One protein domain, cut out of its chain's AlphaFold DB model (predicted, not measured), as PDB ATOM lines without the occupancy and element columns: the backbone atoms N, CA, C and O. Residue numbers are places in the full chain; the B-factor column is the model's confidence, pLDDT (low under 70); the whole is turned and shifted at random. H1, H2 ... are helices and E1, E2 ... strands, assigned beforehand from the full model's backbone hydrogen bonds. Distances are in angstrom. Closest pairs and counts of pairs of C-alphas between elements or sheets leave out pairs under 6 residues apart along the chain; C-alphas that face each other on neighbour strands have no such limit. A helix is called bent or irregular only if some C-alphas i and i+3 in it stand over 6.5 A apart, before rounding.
ATOM      1  N   ILE A   2     288.754 356.706 144.819       82.75
ATOM      2  CA  ILE A   2     288.710 355.249 144.634       82.75
ATOM      3  C   ILE A   2     287.481 354.925 143.780       82.75
ATOM      4  O   ILE A   2     286.392 355.424 144.061       82.75
ATOM      5  N   LYS A   3     287.671 354.152 142.709       87.75
ATOM      6  CA  LYS A   3     286.593 353.689 141.829       87.75
ATOM      7  C   LYS A   3     286.483 352.179 141.958       87.75
ATOM      8  O   LYS A   3     287.485 351.488 141.813       87.75
ATOM      9  N   PHE A   4     285.271 351.702 142.201       92.62
ATOM     10  CA  PHE A   4     284.970 350.278 142.300       92.62
ATOM     11  C   PHE A   4     284.521 349.730 140.945       92.62
ATOM     12  O   PHE A   4     283.881 350.434 140.159       92.62
ATOM     13  N   THR A   5     284.868 348.476 140.662       94.75
ATOM     14  CA  THR A   5     284.391 347.769 139.466       94.75
ATOM     15  C   THR A   5     282.914 347.386 139.616       94.75
ATOM     16  O   THR A   5     282.355 347.427 140.711       94.75
ATOM     17  N   LYS A   6     282.258 346.971 138.523       95.06
ATOM     18  CA  LYS A   6     280.864 346.486 138.584       95.06
ATOM     19  C   LYS A   6     280.703 345.282 139.519       95.06
ATOM     20  O   LYS A   6     279.724 345.222 140.251       95.06
ATOM     21  N   GLN A   7     281.673 344.368 139.511       94.62
ATOM     22  CA  GLN A   7     281.702 343.202 140.397       94.62
ATOM     23  C   GLN A   7     281.769 343.628 141.867       94.62
ATOM     24  O   GLN A   7     280.962 343.186 142.676       94.62
ATOM     25  N   GLN A   8     282.662 344.562 142.195       95.12
ATOM     26  CA  GLN A   8     282.815 345.067 143.560       95.12
ATOM     27  C   GLN A   8     281.569 345.828 144.033       95.12
ATOM     28  O   GLN A   8     281.170 345.696 145.182       95.12
ATOM     29  N   LEU A   9     280.907 346.587 143.153       94.69
ATOM     30  CA  LEU A   9     279.634 347.239 143.482       94.69
ATOM     31  C   LEU A   9     278.525 346.218 143.780       94.69
ATOM     32  O   LEU A   9     277.795 346.398 144.750       94.69
ATOM     33  N   ALA A  10     278.444 345.130 143.009       94.75
ATOM     34  CA  ALA A  10     277.499 344.043 143.272       94.75
ATOM     35  C   ALA A  10     277.809 343.307 144.591       94.75
ATOM     36  O   ALA A  10     276.895 342.955 145.333       94.75
ATOM     37  N   GLN A  11     279.092 343.122 144.924       94.44
ATOM     38  CA  GLN A  11     279.527 342.560 146.208       94.44
ATOM     39  C   GLN A  11     279.122 343.455 147.393       94.44
ATOM     40  O   GLN A  11     278.681 342.968 148.431       94.44
ATOM     41  N   LEU A  12     279.272 344.774 147.254       93.12
ATOM     42  CA  LEU A  12     278.850 345.735 148.273       93.12
ATOM     43  C   LEU A  12     277.331 345.707 148.476       93.12
ATOM     44  O   LEU A  12     276.865 345.676 149.615       93.12
ATOM     45  N   GLU A  13     276.569 345.650 147.383       92.81
ATOM     46  CA  GLU A  13     275.110 345.543 147.416       92.81
ATOM     47  C   GLU A  13     274.647 344.252 148.104       92.81
ATOM     48  O   GLU A  13     273.817 344.316 149.013       92.81
ATOM     49  N   SER A  14     275.239 343.098 147.772       91.44
ATOM     50  CA  SER A  14     274.891 341.819 148.410       91.44
ATOM     51  C   SER A  14     275.224 341.788 149.904       91.44
ATOM     52  O   SER A  14     274.504 341.171 150.686       91.44
ATOM     53  N   LYS A  15     276.271 342.508 150.329       89.06
ATOM     54  CA  LYS A  15     276.622 342.695 151.746       89.06
ATOM     55  C   LYS A  15     275.804 343.774 152.458       89.06
ATOM     56  O   LYS A  15     275.973 343.930 153.671       89.06
ATOM     57  N   ASN A  16     274.936 344.496 151.746       91.31
ATOM     58  CA  ASN A  16     274.198 345.661 152.231       91.31
ATOM     59  C   ASN A  16     275.127 346.766 152.782       91.31
ATOM     60  O   ASN A  16     274.872 347.363 153.830       91.31
ATOM     61  N   ILE A  17     276.240 347.011 152.083       91.50
ATOM     62  CA  ILE A  17     277.206 348.075 152.373       91.50
ATOM     63  C   ILE A  17     277.161 349.094 151.236       91.50
ATOM     64  O   ILE A  17     277.256 348.749 150.064       91.50
ATOM     65  N   THR A  18     277.058 350.379 151.563       92.44
ATOM     66  CA  THR A  18     277.110 351.435 150.546       92.44
ATOM     67  C   THR A  18     278.549 351.831 150.227       92.44
ATOM     68  O   THR A  18     279.421 351.830 151.099       92.44
ATOM     69  N   THR A  19     278.795 352.283 148.997       92.44
ATOM     70  CA  THR A  19     280.090 352.855 148.595       92.44
ATOM     71  C   THR A  19     280.533 353.996 149.516       92.44
ATOM     72  O   THR A  19     281.706 354.095 149.859       92.44
ATOM     73  N   ASP A  20     279.597 354.836 149.965       92.38
ATOM     74  CA  ASP A  20     279.868 355.920 150.917       92.38
ATOM     75  C   ASP A  20     280.377 355.393 152.271       92.38
ATOM     76  O   ASP A  20     281.325 355.942 152.832       92.38
ATOM     77  N   THR A  21     279.817 354.280 152.762       91.38
ATOM     78  CA  THR A  21     280.288 353.624 153.994       91.38
ATOM     79  C   THR A  21     281.741 353.177 153.853       91.38
ATOM     80  O   THR A  21     282.556 353.466 154.728       91.38
ATOM     81  N   ILE A  22     282.092 352.549 152.728       92.25
ATOM     82  CA  ILE A  22     283.469 352.124 152.440       92.25
ATOM     83  C   ILE A  22     284.419 353.318 152.372       92.25
ATOM     84  O   ILE A  22     285.480 353.311 152.993       92.25
ATOM     85  N   LEU A  23     284.039 354.372 151.647       92.50
ATOM     86  CA  LEU A  23     284.869 355.568 151.528       92.50
ATOM     87  C   LEU A  23     285.096 356.227 152.894       92.50
ATOM     88  O   LEU A  23     286.217 356.639 153.182       92.50
ATOM     89  N   LYS A  24     284.081 356.254 153.768       91.06
ATOM     90  CA  LYS A  24     284.208 356.732 155.155       91.06
ATOM     91  C   LYS A  24     285.123 355.855 156.008       91.06
ATOM     92  O   LYS A  24     285.883 356.402 156.805       91.06
ATOM     93  N   GLN A  25     285.073 354.528 155.856       90.69
ATOM     94  CA  GLN A  25     286.000 353.614 156.539       90.69
ATOM     95  C   GLN A  25     287.452 353.900 156.122       90.69
ATOM     96  O   GLN A  25     288.317 354.086 156.973       90.69
ATOM     97  N   ILE A  26     287.709 354.033 154.821       91.00
ATOM     98  CA  ILE A  26     289.051 354.323 154.293       91.00
ATOM     99  C   ILE A  26     289.539 355.703 154.747       91.00
ATOM    100  O   ILE A  26     290.687 355.861 155.156       91.00
ATOM    101  N   GLU A  27     288.669 356.710 154.706       91.44
ATOM    102  CA  GLU A  27     289.003 358.054 155.177       91.44
ATOM    103  C   GLU A  27     289.321 358.056 156.678       91.44
ATOM    104  O   GLU A  27     290.249 358.735 157.119       91.44
ATOM    105  N   ARG A  28     288.621 357.228 157.467       89.31
ATOM    106  CA  ARG A  28     288.924 357.028 158.886       89.31
ATOM    107  C   ARG A  28     290.321 356.448 159.098       89.31
ATOM    108  O   ARG A  28     291.002 356.908 160.008       89.31
ATOM    109  N   PHE A  29     290.766 355.496 158.278       88.56
ATOM    110  CA  PHE A  29     292.129 354.961 158.376       88.56
ATOM    111  C   PHE A  29     293.200 356.006 158.044       88.56
ATOM    112  O   PHE A  29     294.228 356.056 158.713       88.56
ATOM    113  N   LYS A  30     292.931 356.904 157.086       89.06
ATOM    114  CA  LYS A  30     293.851 357.997 156.725       89.06
ATOM    115  C   LYS A  30     293.947 359.089 157.786       89.06
ATOM    116  O   LYS A  30     295.041 359.552 158.089       89.06
ATOM    117  N   ILE A  31     292.805 359.537 158.307       89.88
ATOM    118  CA  ILE A  31     292.734 360.611 159.315       89.88
ATOM    119  C   ILE A  31     293.145 360.084 160.698       89.88
ATOM    120  O   ILE A  31     293.599 360.845 161.551       89.88
ATOM    121  N   GLY A  32     292.990 358.779 160.918       84.12
ATOM    122  CA  GLY A  32     293.154 358.139 162.210       84.12
ATOM    123  C   GLY A  32     291.909 358.256 163.093       84.12
ATOM    124  O   GLY A  32     290.878 358.857 162.753       84.12
ATOM    125  N   PHE A  33     292.002 357.643 164.269       83.94
ATOM    126  CA  PHE A  33     290.956 357.700 165.282       83.94
ATOM    127  C   PHE A  33     291.210 358.874 166.230       83.94
ATOM    128  O   PHE A  33     292.362 359.135 166.583       83.94
ATOM    129  N   ILE A  72     265.987 334.889 182.940       94.38
ATOM    130  CA  ILE A  72     267.435 335.059 182.880       94.38
ATOM    131  C   ILE A  72     267.913 334.593 181.514       94.38
ATOM    132  O   ILE A  72     267.605 333.486 181.086       94.38
ATOM    133  N   LEU A  73     268.678 335.451 180.844       95.69
ATOM    134  CA  LEU A  73     269.331 335.132 179.587       95.69
ATOM    135  C   LEU A  73     270.840 335.152 179.784       95.69
ATOM    136  O   LEU A  73     271.411 336.178 180.168       95.69
ATOM    137  N   LYS A  74     271.499 334.044 179.457       96.75
ATOM    138  CA  LYS A  74     272.950 334.020 179.322       96.75
ATOM    139  C   LYS A  74     273.334 334.361 177.888       96.75
ATOM    140  O   LYS A  74     273.168 333.558 176.977       96.75
ATOM    141  N   PHE A  75     273.883 335.552 177.701       95.44
ATOM    142  CA  PHE A  75     274.389 335.991 176.407       95.44
ATOM    143  C   PHE A  75     275.867 335.614 176.239       95.44
ATOM    144  O   PHE A  75     276.705 336.033 177.041       95.44
ATOM    145  N   VAL A  76     276.190 334.845 175.197       93.38
ATOM    146  CA  VAL A  76     277.531 334.310 174.933       93.38
ATOM    147  C   VAL A  76     278.029 334.751 173.550       93.38
ATOM    148  O   VAL A  76     277.495 334.328 172.522       93.38
ATOM    149  N   PRO A  77     279.087 335.574 173.469       88.12
ATOM    150  CA  PRO A  77     279.701 335.906 172.192       88.12
ATOM    151  C   PRO A  77     280.588 334.755 171.683       88.12
ATOM    152  O   PRO A  77     281.704 334.570 172.164       88.12
ATOM    153  N   ALA A  78     280.117 334.001 170.686       83.62
ATOM    154  CA  ALA A  78     280.757 332.779 170.173       83.62
ATOM    155  C   ALA A  78     281.137 332.841 168.673       83.62
ATOM    156  O   ALA A  78     281.485 331.830 168.066       83.62
ATOM    157  N   SER A  79     281.115 334.029 168.063       72.31
ATOM    158  CA  SER A  79     281.354 334.235 166.626       72.31
ATOM    159  C   SER A  79     282.835 334.320 166.245       72.31
ATOM    160  O   SER A  79     283.173 334.342 165.058       72.31
ATOM    161  N   GLY A  80     283.725 334.386 167.237       72.19
ATOM    162  CA  GLY A  80     285.164 334.485 167.028       72.19
ATOM    163  C   GLY A  80     285.769 333.166 166.549       72.19
ATOM    164  O   GLY A  80     285.676 332.148 167.240       72.19
ATOM    165  N   GLY A 172     283.923 328.116 170.165       90.88
ATOM    166  CA  GLY A 172     282.851 327.391 170.843       90.88
ATOM    167  C   GLY A 172     282.868 325.886 170.578       90.88
ATOM    168  O   GLY A 172     282.508 325.129 171.465       90.88
ATOM    169  N   LEU A 173     283.334 325.452 169.407       92.06
ATOM    170  CA  LEU A 173     283.316 324.046 168.996       92.06
ATOM    171  C   LEU A 173     284.670 323.349 169.170       92.06
ATOM    172  O   LEU A 173     284.773 322.147 168.955       92.06
ATOM    173  N   VAL A 174     285.728 324.078 169.544       91.75
ATOM    174  CA  VAL A 174     287.047 323.471 169.766       91.75
ATOM    175  C   VAL A 174     287.021 322.708 171.095       91.75
ATOM    176  O   VAL A 174     286.532 323.265 172.087       91.75
ATOM    177  N   PRO A 175     287.568 321.476 171.163       92.94
ATOM    178  CA  PRO A 175     287.726 320.764 172.427       92.94
ATOM    179  C   PRO A 175     288.487 321.617 173.449       92.94
ATOM    180  O   PRO A 175     289.629 322.023 173.217       92.94
ATOM    181  N   PHE A 176     287.840 321.904 174.576       90.69
ATOM    182  CA  PHE A 176     288.277 322.905 175.546       90.69
ATOM    183  C   PHE A 176     288.638 322.304 176.902       90.69
ATOM    184  O   PHE A 176     289.659 322.678 177.483       90.69
ATOM    185  N   HIS A 177     287.857 321.335 177.385       90.75
ATOM    186  CA  HIS A 177     288.117 320.670 178.658       90.75
ATOM    187  C   HIS A 177     288.190 319.149 178.502       90.75
ATOM    188  O   HIS A 177     287.554 318.570 177.624       90.75
ATOM    189  N   ARG A 178     288.984 318.501 179.363       90.56
ATOM    190  CA  ARG A 178     289.103 317.040 179.447       90.56
ATOM    191  C   ARG A 178     288.653 316.578 180.826       90.56
ATOM    192  O   ARG A 178     289.381 316.751 181.805       90.56
ATOM    193  N   TYR A 179     287.476 315.964 180.892       87.81
ATOM    194  CA  TYR A 179     287.035 315.210 182.061       87.81
ATOM    195  C   TYR A 179     287.600 313.788 182.024       87.81
ATOM    196  O   TYR A 179     288.252 313.377 181.068       87.81
ATOM    197  N   LYS A 180     287.346 313.017 183.086       85.75
ATOM    198  CA  LYS A 180     287.819 311.627 183.194       85.75
ATOM    199  C   LYS A 180     287.329 310.739 182.047       85.75
ATOM    200  O   LYS A 180     288.087 309.893 181.590       85.75
ATOM    201  N   ASP A 181     286.097 310.966 181.591       84.44
ATOM    202  CA  ASP A 181     285.408 310.055 180.670       84.44
ATOM    203  C   ASP A 181     285.192 310.643 179.264       84.44
ATOM    204  O   ASP A 181     284.796 309.919 178.357       84.44
ATOM    205  N   HIS A 182     285.390 311.952 179.076       88.00
ATOM    206  CA  HIS A 182     285.127 312.641 177.806       88.00
ATOM    207  C   HIS A 182     285.808 314.012 177.747       88.00
ATOM    208  O   HIS A 182     286.158 314.601 178.773       88.00
ATOM    209  N   ASN A 183     285.934 314.528 176.528       91.69
ATOM    210  CA  ASN A 183     286.265 315.922 176.263       91.69
ATOM    211  C   ASN A 183     284.987 316.720 176.008       91.69
ATOM    212  O   ASN A 183     284.026 316.177 175.463       91.69
ATOM    213  N   THR A 184     285.008 317.999 176.361       93.25
ATOM    214  CA  THR A 184     283.902 318.933 176.128       93.25
ATOM    215  C   THR A 184     284.370 320.118 175.307       93.25
ATOM    216  O   THR A 184     285.537 320.530 175.354       93.25
ATOM    217  N   THR A 185     283.449 320.672 174.530       94.56
ATOM    218  CA  THR A 185     283.653 321.921 173.799       94.56
ATOM    219  C   THR A 185     283.348 323.115 174.704       94.56
ATOM    220  O   THR A 185     282.660 322.992 175.719       94.56
ATOM    221  N   ALA A 186     283.844 324.306 174.357       92.75
ATOM    222  CA  ALA A 186     283.498 325.516 175.111       92.75
ATOM    223  C   ALA A 186     281.985 325.820 175.059       92.75
ATOM    224  O   ALA A 186     281.429 326.387 175.997       92.75
ATOM    225  N   PHE A 187     281.310 325.421 173.979       95.38
ATOM    226  CA  PHE A 187     279.860 325.488 173.847       95.38
ATOM    227  C   PHE A 187     279.169 324.627 174.909       95.38
ATOM    228  O   PHE A 187     278.346 325.153 175.655       95.38
ATOM    229  N   GLU A 188     279.572 323.361 175.057       95.50
ATOM    230  CA  GLU A 188     279.052 322.459 176.093       95.50
ATOM    231  C   GLU A 188     279.264 323.005 177.514       95.50
ATOM    232  O   GLU A 188     278.334 323.019 178.323       95.50
ATOM    233  N   GLU A 189     280.450 323.544 177.810       95.31
ATOM    234  CA  GLU A 189     280.738 324.166 179.113       95.31
ATOM    235  C   GLU A 189     279.799 325.335 179.430       95.31
ATOM    236  O   GLU A 189     279.388 325.524 180.579       95.31
ATOM    237  N   HIS A 190     279.391 326.108 178.421       96.19
ATOM    238  CA  HIS A 190     278.436 327.184 178.644       96.19
ATOM    239  C   HIS A 190     277.043 326.680 179.032       96.19
ATOM    240  O   HIS A 190     276.368 327.399 179.773       96.19
ATOM    241  N   LEU A 191     276.618 325.488 178.608       96.31
ATOM    242  CA  LEU A 191     275.351 324.901 179.059       96.31
ATOM    243  C   LEU A 191     275.454 324.484 180.533       96.31
ATOM    244  O   LEU A 191     274.591 324.851 181.335       96.31
ATOM    245  N   PHE A 192     276.546 323.822 180.931       95.25
ATOM    246  CA  PHE A 192     276.795 323.500 182.343       95.25
ATOM    247  C   PHE A 192     276.808 324.754 183.215       95.25
ATOM    248  O   PHE A 192     276.086 324.832 184.206       95.25
ATOM    249  N   GLU A 193     277.560 325.776 182.818       95.50
ATOM    250  CA  GLU A 193     277.624 327.041 183.544       95.50
ATOM    251  C   GLU A 193     276.246 327.735 183.608       95.50
ATOM    252  O   GLU A 193     275.879 328.284 184.647       95.50
ATOM    253  N   ALA A 194     275.447 327.689 182.534       96.38
ATOM    254  CA  ALA A 194     274.100 328.268 182.529       96.38
ATOM    255  C   ALA A 194     273.148 327.556 183.497       96.38
ATOM    256  O   ALA A 194     272.337 328.219 184.139       96.38
ATOM    257  N   SER A 195     273.280 326.237 183.658       95.25
ATOM    258  CA  SER A 195     272.461 325.489 184.619       95.25
ATOM    259  C   SER A 195     272.677 325.929 186.073       95.25
ATOM    260  O   SER A 195     271.774 325.800 186.891       95.25
ATOM    261  N   ILE A 196     273.846 326.501 186.391       92.19
ATOM    262  CA  ILE A 196     274.213 326.895 187.757       92.19
ATOM    263  C   ILE A 196     273.574 328.230 188.160       92.19
ATOM    264  O   ILE A 196     273.138 328.366 189.301       92.19
ATOM    265  N   TYR A 197     273.542 329.227 187.265       89.44
ATOM    266  CA  TYR A 197     273.105 330.589 187.627       89.44
ATOM    267  C   TYR A 197     272.044 331.207 186.713       89.44
ATOM    268  O   TYR A 197     271.484 332.244 187.059       89.44
ATOM    269  N   ALA A 198     271.793 330.634 185.537       91.75
ATOM    270  CA  ALA A 198     270.825 331.151 184.569       91.75
ATOM    271  C   ALA A 198     269.584 330.257 184.430       91.75
ATOM    272  O   ALA A 198     268.733 330.538 183.589       91.75
ATOM    273  N   SER A 199     269.477 329.203 185.245       93.06
ATOM    274  CA  SER A 199     268.303 328.337 185.284       93.06
ATOM    275  C   SER A 199     267.205 328.936 186.160       93.06
ATOM    276  O   SER A 199     267.437 329.261 187.326       93.06
ATOM    277  N   THR A 200     265.994 329.038 185.616       91.69
ATOM    278  CA  THR A 200     264.762 329.313 186.363       91.69
ATOM    279  C   THR A 200     263.744 328.231 186.035       91.69
ATOM    280  O   THR A 200     263.611 327.824 184.886       91.69
ATOM    281  N   ASN A 201     263.048 327.691 187.041       90.38
ATOM    282  CA  ASN A 201     262.084 326.597 186.846       90.38
ATOM    283  C   ASN A 201     262.640 325.384 186.061       90.38
ATOM    284  O   ASN A 201     261.910 324.762 185.294       90.38
ATOM    285  N   LYS A 202     263.921 325.038 186.268       92.44
ATOM    286  CA  LYS A 202     264.651 323.981 185.533       92.44
ATOM    287  C   LYS A 202     264.825 324.241 184.035       92.44
ATOM    288  O   LYS A 202     265.105 323.308 183.293       92.44
ATOM    289  N   GLN A 203     264.720 325.487 183.594       95.31
ATOM    290  CA  GLN A 203     264.992 325.886 182.220       95.31
ATOM    291  C   GLN A 203     266.070 326.969 182.204       95.31
ATOM    292  O   GLN A 203     265.987 327.943 182.950       95.31
ATOM    293  N   ALA A 204     267.094 326.809 181.371       96.81
ATOM    294  CA  ALA A 204     268.132 327.813 181.164       96.81
ATOM    295  C   ALA A 204     268.071 328.352 179.734       96.81
ATOM    296  O   ALA A 204     268.058 327.586 178.771       96.81
ATOM    297  N   ARG A 205     268.072 329.683 179.598       97.00
ATOM    298  CA  ARG A 205     268.019 330.363 178.297       97.00
ATOM    299  C   ARG A 205     269.396 330.894 177.934       97.00
ATOM    300  O   ARG A 205     270.009 331.643 178.705       97.00
ATOM    301  N   LEU A 206     269.880 330.526 176.756       97.44
ATOM    302  CA  LEU A 206     271.164 330.961 176.230       97.44
ATOM    303  C   LEU A 206     270.978 331.618 174.868       97.44
ATOM    304  O   LEU A 206     270.257 331.121 174.013       97.44
ATOM    305  N   HIS A 207     271.703 332.709 174.651       96.50
ATOM    306  CA  HIS A 207     271.794 333.352 173.348       96.50
ATOM    307  C   HIS A 207     273.245 333.405 172.907       96.50
ATOM    308  O   HIS A 207     274.060 334.083 173.538       96.50
ATOM    309  N   PHE A 208     273.565 332.750 171.797       94.56
ATOM    310  CA  PHE A 208     274.899 332.769 171.214       94.56
ATOM    311  C   PHE A 208     274.949 333.696 170.004       94.56
ATOM    312  O   PHE A 208     274.108 333.625 169.108       94.56
ATOM    313  N   THR A 209     275.975 334.543 169.929       91.56
ATOM    314  CA  THR A 209     276.323 335.165 168.646       91.56
ATOM    315  C   THR A 209     277.304 334.259 167.921       91.56
ATOM    316  O   THR A 209     278.362 333.964 168.460       91.56
ATOM    317  N   ILE A 210     276.975 333.791 166.719       89.69
ATOM    318  CA  ILE A 210     277.816 332.877 165.931       89.69
ATOM    319  C   ILE A 210     277.963 333.395 164.502       89.69
ATOM    320  O   ILE A 210     277.172 334.218 164.039       89.69
ATOM    321  N   ALA A 211     278.972 332.925 163.775       85.00
ATOM    322  CA  ALA A 211     279.004 333.178 162.338       85.00
ATOM    323  C   ALA A 211     277.949 332.316 161.632       85.00
ATOM    324  O   ALA A 211     277.725 331.175 162.032       85.00
ATOM    325  N   GLU A 212     277.323 332.863 160.593       84.81
ATOM    326  CA  GLU A 212     276.226 332.207 159.871       84.81
ATOM    327  C   GLU A 212     276.643 330.848 159.291       84.81
ATOM    328  O   GLU A 212     275.958 329.856 159.522       84.81
ATOM    329  N   ASP A 213     277.838 330.773 158.697       84.62
ATOM    330  CA  ASP A 213     278.396 329.553 158.091       84.62
ATOM    331  C   ASP A 213     278.564 328.376 159.076       84.62
ATOM    332  O   ASP A 213     278.681 327.224 158.663       84.62
ATOM    333  N   PHE A 214     278.578 328.641 160.388       88.25
ATOM    334  CA  PHE A 214     278.761 327.614 161.420       88.25
ATOM    335  C   PHE A 214     277.475 327.240 162.157       88.25
ATOM    336  O   PHE A 214     277.529 326.426 163.077       88.25
ATOM    337  N   LYS A 215     276.318 327.788 161.765       90.75
ATOM    338  CA  LYS A 215     275.035 327.497 162.420       90.75
ATOM    339  C   LYS A 215     274.739 326.001 162.496       90.75
ATOM    340  O   LYS A 215     274.433 325.500 163.574       90.75
ATOM    341  N   ASP A 216     274.914 325.285 161.392       93.00
ATOM    342  CA  ASP A 216     274.645 323.845 161.345       93.00
ATOM    343  C   ASP A 216     275.614 323.041 162.219       93.00
ATOM    344  O   ASP A 216     275.216 322.048 162.822       93.00
ATOM    345  N   HIS A 217     276.858 323.505 162.370       92.50
ATOM    346  CA  HIS A 217     277.837 322.868 163.251       92.50
ATOM    347  C   HIS A 217     277.450 323.026 164.729       92.50
ATOM    348  O   HIS A 217     277.574 322.077 165.498       92.50
ATOM    349  N   PHE A 218     276.947 324.201 165.128       94.38
ATOM    350  CA  PHE A 218     276.437 324.417 166.485       94.38
ATOM    351  C   PHE A 218     275.166 323.614 166.765       94.38
ATOM    352  O   PHE A 218     275.045 323.061 167.852       94.38
ATOM    353  N   ASN A 219     274.251 323.513 165.797       94.69
ATOM    354  CA  ASN A 219     273.062 322.670 165.936       94.69
ATOM    355  C   ASN A 219     273.453 321.196 166.109       94.69
ATOM    356  O   ASN A 219     272.997 320.551 167.045       94.69
ATOM    357  N   ALA A 220     274.355 320.688 165.265       95.38
ATOM    358  CA  ALA A 220     274.827 319.309 165.356       95.38
ATOM    359  C   ALA A 220     275.540 319.021 166.686       95.38
ATOM    360  O   ALA A 220     275.353 317.955 167.275       95.38
ATOM    361  N   GLU A 221     276.344 319.966 167.179       95.12
ATOM    362  CA  GLU A 221     276.980 319.833 168.489       95.12
ATOM    363  C   GLU A 221     275.947 319.861 169.619       95.12
ATOM    364  O   GLU A 221     276.050 319.058 170.542       95.12
ATOM    365  N   PHE A 222     274.928 320.724 169.538       95.94
ATOM    366  CA  PHE A 222     273.838 320.748 170.511       95.94
ATOM    367  C   PHE A 222     273.081 319.418 170.544       95.94
ATOM    368  O   PHE A 222     272.981 318.819 171.611       95.94
ATOM    369  N   ASP A 223     272.668 318.893 169.388       96.31
ATOM    370  CA  ASP A 223     271.981 317.599 169.276       96.31
ATOM    371  C   ASP A 223     272.801 316.451 169.896       96.31
ATOM    372  O   ASP A 223     272.255 315.504 170.472       96.31
ATOM    373  N   ARG A 224     274.137 316.529 169.796       94.94
ATOM    374  CA  ARG A 224     275.062 315.548 170.377       94.94
ATOM    375  C   ARG A 224     275.101 315.618 171.906       94.94
ATOM    376  O   ARG A 224     275.210 314.569 172.548       94.94
ATOM    377  N   ILE A 225     275.072 316.819 172.487       94.81
ATOM    378  CA  ILE A 225     275.321 317.034 173.923       94.81
ATOM    379  C   ILE A 225     274.053 317.220 174.757       94.81
ATOM    380  O   ILE A 225     274.099 316.923 175.948       94.81
ATOM    381  N   GLU A 226     272.941 317.671 174.170       95.19
ATOM    382  CA  GLU A 226     271.719 318.112 174.864       95.19
ATOM    383  C   GLU A 226     271.310 317.125 175.962       95.19
ATOM    384  O   GLU A 226     271.430 317.423 177.150       95.19
ATOM    385  N   LYS A 227     270.982 315.885 175.585       95.50
ATOM    386  CA  LYS A 227     270.538 314.846 176.531       95.50
ATOM    387  C   LYS A 227     271.552 314.544 177.634       95.50
ATOM    388  O   LYS A 227     271.168 314.179 178.746       95.50
ATOM    389  N   ILE A 228     272.847 314.643 177.332       92.88
ATOM    390  CA  ILE A 228     273.918 314.383 178.301       92.88
ATOM    391  C   ILE A 228     273.939 315.499 179.341       92.88
ATOM    392  O   ILE A 228     274.008 315.217 180.540       92.88
ATOM    393  N   VAL A 229     273.884 316.753 178.890       94.25
ATOM    394  CA  VAL A 229     273.923 317.909 179.784       94.25
ATOM    395  C   VAL A 229     272.631 317.989 180.590       94.25
ATOM    396  O   VAL A 229     272.712 318.052 181.813       94.25
ATOM    397  N   GLU A 230     271.461 317.867 179.959       96.94
ATOM    398  CA  GLU A 230     270.159 317.872 180.641       96.94
ATOM    399  C   GLU A 230     270.067 316.785 181.717       96.94
ATOM    400  O   GLU A 230     269.644 317.050 182.843       96.94
ATOM    401  N   SER A 231     270.531 315.564 181.424       95.62
ATOM    402  CA  SER A 231     270.529 314.478 182.410       95.62
ATOM    403  C   SER A 231     271.464 314.746 183.590       95.62
ATOM    404  O   SER A 231     271.189 314.272 184.693       95.62
ATOM    405  N   LYS A 232     272.588 315.439 183.373       94.12
ATOM    406  CA  LYS A 232     273.568 315.739 184.428       94.12
ATOM    407  C   LYS A 232     273.149 316.935 185.281       94.12
ATOM    408  O   LYS A 232     273.454 316.953 186.471       94.12
ATOM    409  N   THR A 233     272.488 317.926 184.688       95.00
ATOM    410  CA  THR A 233     272.123 319.187 185.351       95.00
ATOM    411  C   THR A 233     270.681 319.206 185.852       95.00
ATOM    412  O   THR A 233     270.349 320.004 186.724       95.00
ATOM    413  N   GLY A 234     269.807 318.353 185.308       96.31
ATOM    414  CA  GLY A 234     268.366 318.402 185.554       96.31
ATOM    415  C   GLY A 234     267.710 319.681 185.027       96.31
ATOM    416  O   GLY A 234     266.704 320.111 185.593       96.31
ATOM    417  N   THR A 235     268.311 320.307 184.010       96.69
ATOM    418  CA  THR A 235     267.888 321.580 183.414       96.69
ATOM    419  C   THR A 235     267.719 321.416 181.910       96.69
ATOM    420  O   THR A 235     268.636 320.915 181.271       96.69
ATOM    421  N   GLU A 236     266.591 321.870 181.369       97.06
ATOM    422  CA  GLU A 236     266.318 321.971 179.930       97.06
ATOM    423  C   GLU A 236     266.921 323.261 179.356       97.06
ATOM    424  O   GLU A 236     267.001 324.283 180.052       97.06
ATOM    425  N   PHE A 237     267.328 323.241 178.086       97.25
ATOM    426  CA  PHE A 237     268.027 324.369 177.463       97.25
ATOM    427  C   PHE A 237     267.246 324.980 176.297       97.25
ATOM    428  O   PHE A 237     266.938 324.320 175.313       97.25
ATOM    429  N   GLU A 238     266.988 326.286 176.378       95.69
ATOM    430  CA  GLU A 238     266.478 327.089 175.264       95.69
ATOM    431  C   GLU A 238     267.652 327.853 174.644       95.69
ATOM    432  O   GLU A 238     268.227 328.738 175.285       95.69
ATOM    433  N   ILE A 239     268.032 327.496 173.413       95.62
ATOM    434  CA  ILE A 239     269.178 328.092 172.719       95.62
ATOM    435  C   ILE A 239     268.716 328.922 171.526       95.62
ATOM    436  O   ILE A 239     268.078 328.423 170.601       95.62
ATOM    437  N   GLU A 240     269.125 330.187 171.519       95.31
ATOM    438  CA  GLU A 240     268.962 331.093 170.390       95.31
ATOM    439  C   GLU A 240     270.317 331.451 169.770       95.31
ATOM    440  O   GLU A 240     271.331 331.620 170.457       95.31
ATOM    441  N   PHE A 241     270.324 331.613 168.447       93.94
ATOM    442  CA  PHE A 241     271.491 332.055 167.690       93.94
ATOM    443  C   PHE A 241     271.206 333.388 167.004       93.94
ATOM    444  O   PHE A 241     270.170 333.564 166.361       93.94
ATOM    445  N   SER A 242     272.158 334.317 167.072       92.06
ATOM    446  CA  SER A 242     272.193 335.476 166.179       92.06
ATOM    447  C   SER A 242     273.537 335.610 165.482       92.06
ATOM    448  O   SER A 242     274.545 335.040 165.898       92.06
ATOM    449  N   HIS A 243     273.550 336.385 164.402       86.44
ATOM    450  CA  HIS A 243     274.726 336.571 163.563       86.44
ATOM    451  C   HIS A 243     275.072 338.050 163.459       86.44
ATOM    452  O   HIS A 243     274.198 338.923 163.442       86.44
ATOM    453  N   GLN A 244     276.368 338.341 163.376       75.31
ATOM    454  CA  GLN A 244     276.819 339.683 163.044       75.31
ATOM    455  C   GLN A 244     276.449 339.983 161.587       75.31
ATOM    456  O   GLN A 244     276.785 339.220 160.687       75.31
ATOM    457  N   LYS A 245     275.761 341.106 161.351       78.12
ATOM    458  CA  LYS A 245     275.377 341.522 159.997       78.12
ATOM    459  C   LYS A 245     276.624 341.795 159.158       78.12
ATOM    460  O   LYS A 245     277.475 342.581 159.582       78.12
ATOM    461  N   SER A 246     276.665 341.255 157.940       79.06
ATOM    462  CA  SER A 246     277.717 341.528 156.945       79.06
ATOM    463  C   SER A 246     277.911 343.019 156.675       79.06
ATOM    464  O   SER A 246     279.008 343.454 156.350       79.06
ATOM    465  N   SER A 247     276.868 343.830 156.868       79.19
ATOM    466  CA  SER A 247     276.925 345.285 156.713       79.19
ATOM    467  C   SER A 247     277.844 345.987 157.722       79.19
ATOM    468  O   SER A 247     278.102 347.181 157.594       79.19
ATOM    469  N   THR A 248     278.303 345.272 158.751       80.00
ATOM    470  CA  THR A 248     279.263 345.768 159.749       80.00
ATOM    471  C   THR A 248     280.702 345.343 159.456       80.00
ATOM    472  O   THR A 248     281.609 345.730 160.194       80.00
ATOM    473  N   ASP A 249     280.928 344.574 158.388       83.81
ATOM    474  CA  ASP A 249     282.269 344.195 157.962       83.81
ATOM    475  C   ASP A 249     283.094 345.444 157.605       83.81
ATOM    476  O   ASP A 249     282.593 346.443 157.073       83.81
ATOM    477  N   THR A 250     284.387 345.399 157.919       86.62
ATOM    478  CA  THR A 250     285.325 346.494 157.658       86.62
ATOM    479  C   THR A 250     286.217 346.131 156.482       86.62
ATOM    480  O   THR A 250     286.804 345.046 156.454       86.62
ATOM    481  N   ILE A 251     286.326 347.032 155.505       91.50
ATOM    482  CA  ILE A 251     287.199 346.824 154.349       91.50
ATOM    483  C   ILE A 251     288.659 346.722 154.790       91.50
ATOM    484  O   ILE A 251     289.131 347.533 155.588       91.50
ATOM    485  N   ALA A 252     289.379 345.729 154.270       90.94
ATOM    486  CA  ALA A 252     290.813 345.642 154.489       90.94
ATOM    487  C   ALA A 252     291.545 346.560 153.508       90.94
ATOM    488  O   ALA A 252     291.209 346.622 152.321       90.94
ATOM    489  N   VAL A 253     292.551 347.270 154.010       90.44
ATOM    490  CA  VAL A 253     293.390 348.167 153.214       90.44
ATOM    491  C   VAL A 253     294.865 347.826 153.387       90.44
ATOM    492  O   VAL A 253     295.266 347.296 154.420       90.44
ATOM    493  N   ASP A 254     295.665 348.131 152.373       89.38
ATOM    494  CA  ASP A 254     297.122 348.052 152.449       89.38
ATOM    495  C   ASP A 254     297.720 349.227 153.254       89.38
ATOM    496  O   ASP A 254     297.018 350.139 153.704       89.38
ATOM    497  N   TYR A 255     299.048 349.249 153.397       87.44
ATOM    498  CA  TYR A 255     299.771 350.341 154.068       87.44
ATOM    499  C   TYR A 255     299.581 351.719 153.406       87.44
ATOM    500  O   TYR A 255     299.828 352.745 154.037       87.44
ATOM    501  N   ASN A 256     299.110 351.759 152.156       89.75
ATOM    502  CA  ASN A 256     298.792 352.977 151.415       89.75
ATOM    503  C   ASN A 256     297.294 353.337 151.487       89.75
ATOM    504  O   ASN A 256     296.827 354.217 150.751       89.75
ATOM    505  N   ASN A 257     296.531 352.681 152.369       89.19
ATOM    506  CA  ASN A 257     295.083 352.817 152.511       89.19
ATOM    507  C   ASN A 257     294.305 352.522 151.210       89.19
ATOM    508  O   ASN A 257     293.248 353.116 150.968       89.19
ATOM    509  N   GLN A 258     294.832 351.643 150.352       91.50
ATOM    510  CA  GLN A 258     294.123 351.124 149.185       91.50
ATOM    511  C   GLN A 258     293.400 349.823 149.536       91.50
ATOM    512  O   GLN A 258     293.989 348.982 150.213       91.50
ATOM    513  N   PRO A 259     292.146 349.627 149.084       92.75
ATOM    514  CA  PRO A 259     291.428 348.376 149.294       92.75
ATOM    515  C   PRO A 259     292.220 347.163 148.813       92.75
ATOM    516  O   PRO A 259     292.688 347.142 147.674       92.75
ATOM    517  N   ILE A 260     292.321 346.142 149.661       93.38
ATOM    518  CA  ILE A 260     292.882 344.851 149.268       93.38
ATOM    519  C   ILE A 260     291.860 344.140 148.381       93.38
ATOM    520  O   ILE A 260     290.681 344.026 148.726       93.38
ATOM    521  N   VAL A 261     292.329 343.667 147.230       91.88
ATOM    522  CA  VAL A 261     291.534 342.924 146.254       91.88
ATOM    523  C   VAL A 261     292.063 341.497 146.203       91.88
ATOM    524  O   VAL A 261     293.268 341.278 146.113       91.88
ATOM    525  N   THR A 262     291.152 340.539 146.302       90.12
ATOM    526  CA  THR A 262     291.441 339.107 146.180       90.12
ATOM    527  C   THR A 262     291.818 338.735 144.745       90.12
ATOM    528  O   THR A 262     291.567 339.491 143.805       90.12
ATOM    529  N   GLU A 263     292.371 337.539 144.546       88.88
ATOM    530  CA  GLU A 263     292.710 337.029 143.208       88.88
ATOM    531  C   GLU A 263     291.489 336.940 142.271       88.88
ATOM    532  O   GLU A 263     291.632 337.067 141.057       88.88
ATOM    533  N   THR A 264     290.277 336.796 142.823       89.69
ATOM    534  CA  THR A 264     289.010 336.766 142.068       89.69
ATOM    535  C   THR A 264     288.496 338.156 141.675       89.69
ATOM    536  O   THR A 264     287.491 338.261 140.971       89.69
ATOM    537  N   GLY A 265     289.162 339.234 142.104       89.31
ATOM    538  CA  GLY A 265     288.757 340.617 141.832       89.31
ATOM    539  C   GLY A 265     287.793 341.224 142.863       89.31
ATOM    540  O   GLY A 265     287.423 342.398 142.734       89.31
ATOM    541  N   ASP A 266     287.418 340.467 143.898       92.38
ATOM    542  CA  ASP A 266     286.529 340.913 144.977       92.38
ATOM    543  C   ASP A 266     287.283 341.707 146.049       92.38
ATOM    544  O   ASP A 266     288.462 341.454 146.312       92.38
ATOM    545  N   LEU A 267     286.599 342.646 146.708       92.56
ATOM    546  CA  LEU A 267     287.149 343.363 147.860       92.56
ATOM    547  C   LEU A 267     287.285 342.413 149.050       92.56
ATOM    548  O   LEU A 267     286.363 341.651 149.360       92.56
ATOM    549  N   PHE A 268     288.411 342.503 149.751       90.31
ATOM    550  CA  PHE A 268     288.628 341.750 150.976       90.31
ATOM    551  C   PHE A 268     288.038 342.488 152.188       90.31
ATOM    552  O   PHE A 268     288.291 343.676 152.407       90.31
ATOM    553  N   PHE A 269     287.280 341.762 153.009       87.19
ATOM    554  CA  PHE A 269     286.655 342.269 154.228       87.19
ATOM    555  C   PHE A 269     287.145 341.505 155.451       87.19
ATOM    556  O   PHE A 269     287.260 340.282 155.430       87.19
ATOM    557  N   SER A 270     287.364 342.230 156.544       74.88
ATOM    558  CA  SER A 270     287.574 341.654 157.871       74.88
ATOM    559  C   SER A 270     286.321 341.860 158.722       74.88
ATOM    560  O   SER A 270     285.670 342.910 158.649       74.88
ATOM    561  N   ARG A 271     285.967 340.875 159.555       68.50
ATOM    562  CA  ARG A 271     284.963 341.107 160.604       68.50
ATOM    563  C   ARG A 271     285.584 342.027 161.657       68.50
ATOM    564  O   ARG A 271     286.768 341.893 161.967       68.50
ATOM    565  N   LEU A 272     284.794 342.941 162.218       55.44
ATOM    566  CA  LEU A 272     285.236 343.839 163.294       55.44
ATOM    567  C   LEU A 272     285.972 343.059 164.402       55.44
ATOM    568  O   LEU A 272     285.394 342.174 165.028       55.44
ATOM    569  N   GLY A 273     287.244 343.399 164.643       45.94
ATOM    570  CA  GLY A 273     288.070 342.787 165.690       45.94
ATOM    571  C   GLY A 273     288.928 341.584 165.269       45.94
ATOM    572  O   GLY A 273     289.611 341.025 166.129       45.94
ATOM    573  N   MET A 274     288.941 341.187 163.988       42.34
ATOM    574  CA  MET A 274     289.935 340.239 163.462       42.34
ATOM    575  C   MET A 274     291.156 340.968 162.886       42.34
ATOM    576  O   MET A 274     291.030 341.774 161.968       42.34
ATOM    577  N   GLU A 275     292.342 340.651 163.411       38.62
ATOM    578  CA  GLU A 275     293.627 340.974 162.778       38.62
ATOM    579  C   GLU A 275     293.930 339.914 161.707       38.62
ATOM    580  O   GLU A 275     293.764 338.720 161.957       38.62
ATOM    581  N   LEU A 276     294.352 340.354 160.520       41.25
ATOM    582  CA  LEU A 276     294.849 339.484 159.452       41.25
ATOM    583  C   LEU A 276     296.367 339.324 159.634       41.25
ATOM    584  O   LEU A 276     297.050 340.327 159.854       41.25
ATOM    585  N   TYR A 277     296.877 338.093 159.558       41.66
ATOM    586  CA  TYR A 277     298.304 337.748 159.672       41.66
ATOM    587  C   TYR A 277     298.812 337.054 158.403       41.66
ATOM    588  O   TYR A 277     297.996 336.347 157.775       41.66
TER     589      TYR A 277
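AT A GLANCE: This is residues 2 to 33, 72 to 80 and 172 to 277 of the 277 residues of the protein "Ribosylnicotinamide kinase homolog" of Nonlabens ulvanivorans (UniProt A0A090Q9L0). Two lobes stand end to end along the longest axis, joined by the thin stretch of residues 243 to 247. One lobe is a small parallel sheet, E1, E4 and E5, with H3 and H4 covering one face and the hairpin of E2 and E3 at the beginning of H3; the other is H1, H2 and the looped stretch of residues 248 to 277, with no named strand. The 147 printed residues give, along the chain, H1 H2 E1 E2 E3 H3 E4 H4 E5, a mixed class; the sheet's order is E1, E4, E5. The whole is loose, with a radius of gyration of the C-alphas of 20.4 A, and only just elongated, spanning 59 by 30 by 29 A.

IN THESE COORDINATES: Find C-alpha 6 at (280.864, 346.486, 138.584); there H1, residues 6 to 14, begins. H2, residues 19 to 31, runs 18.3 A. Past the first cut look for E1, residues 73 to 77, and past the second for E2, residues 175 to 178, and E3, residues 183 to 185. H3, residues 186 to 197, spans 17.0 A, and E4, residues 203 to 209, 20.0 A. H4 begins at C-alpha 212, (276.226, 332.207, 159.871), and runs 28.9 A to residue 233; it is irregular, C-alphas 224 and 227 being 7.7 A apart, with a kink of 47 degrees near residue 225. E5, residues 236 to 242, runs 20.1 A and ends at (272.193, 335.476, 166.179).

HOW THE PARTS SIT: Start at the inner strand E4. It is parallel to E1, with N 76 and O 207 2.8 A apart, and to E5, with N 206 and O 238 2.8 A apart. H3 and H4 lie on the same face, making two layers, helices on one face of a sheet. H3 is over E4 at a height over the sheet of 8.8 A, slantwise to the strands. H4, at 9.7 A, runs along the strands over E5, and only just over E4, where 3 of its C-alphas fall. H3 and H4 touch at Ser 195 and Thr 233, their closest C-alphas, 6.4 A apart, at a steep tilt of 47 degrees, the same way. E4, H4 and E5 form a strand-helix-strand unit, two parallel neighbour strands with a helix between, its crossover right-handed. In the antiparallel hairpin E2 and E3, N 176 and O 184 are 2.8 A apart. H1 and H2 are close but not clearly touching, about perpendicular at 84 degrees, and not on the sheet; the closest C-alphas, of Leu 12 and Thr 19, are 7.2 A apart. In H1 and H2 every O i to N i+4 pair is within hydrogen-bond range; in H3 6 of 8 are, in H4 14 of 18.

THE WHOLE: The two C-alphas farthest apart, of Lys 3 and Gly 234, are 59.1 A apart. Residues 34 to 71 are not printed, a gap of 37.1 A between C-alphas 33 and 72, nor are residues 81 to 171, a gap of 8.4 A between C-alphas 80 and 172. No link between named elements that is printed whole is long. Look for low confidence, pLDDT under 70, at residues 271 to 277.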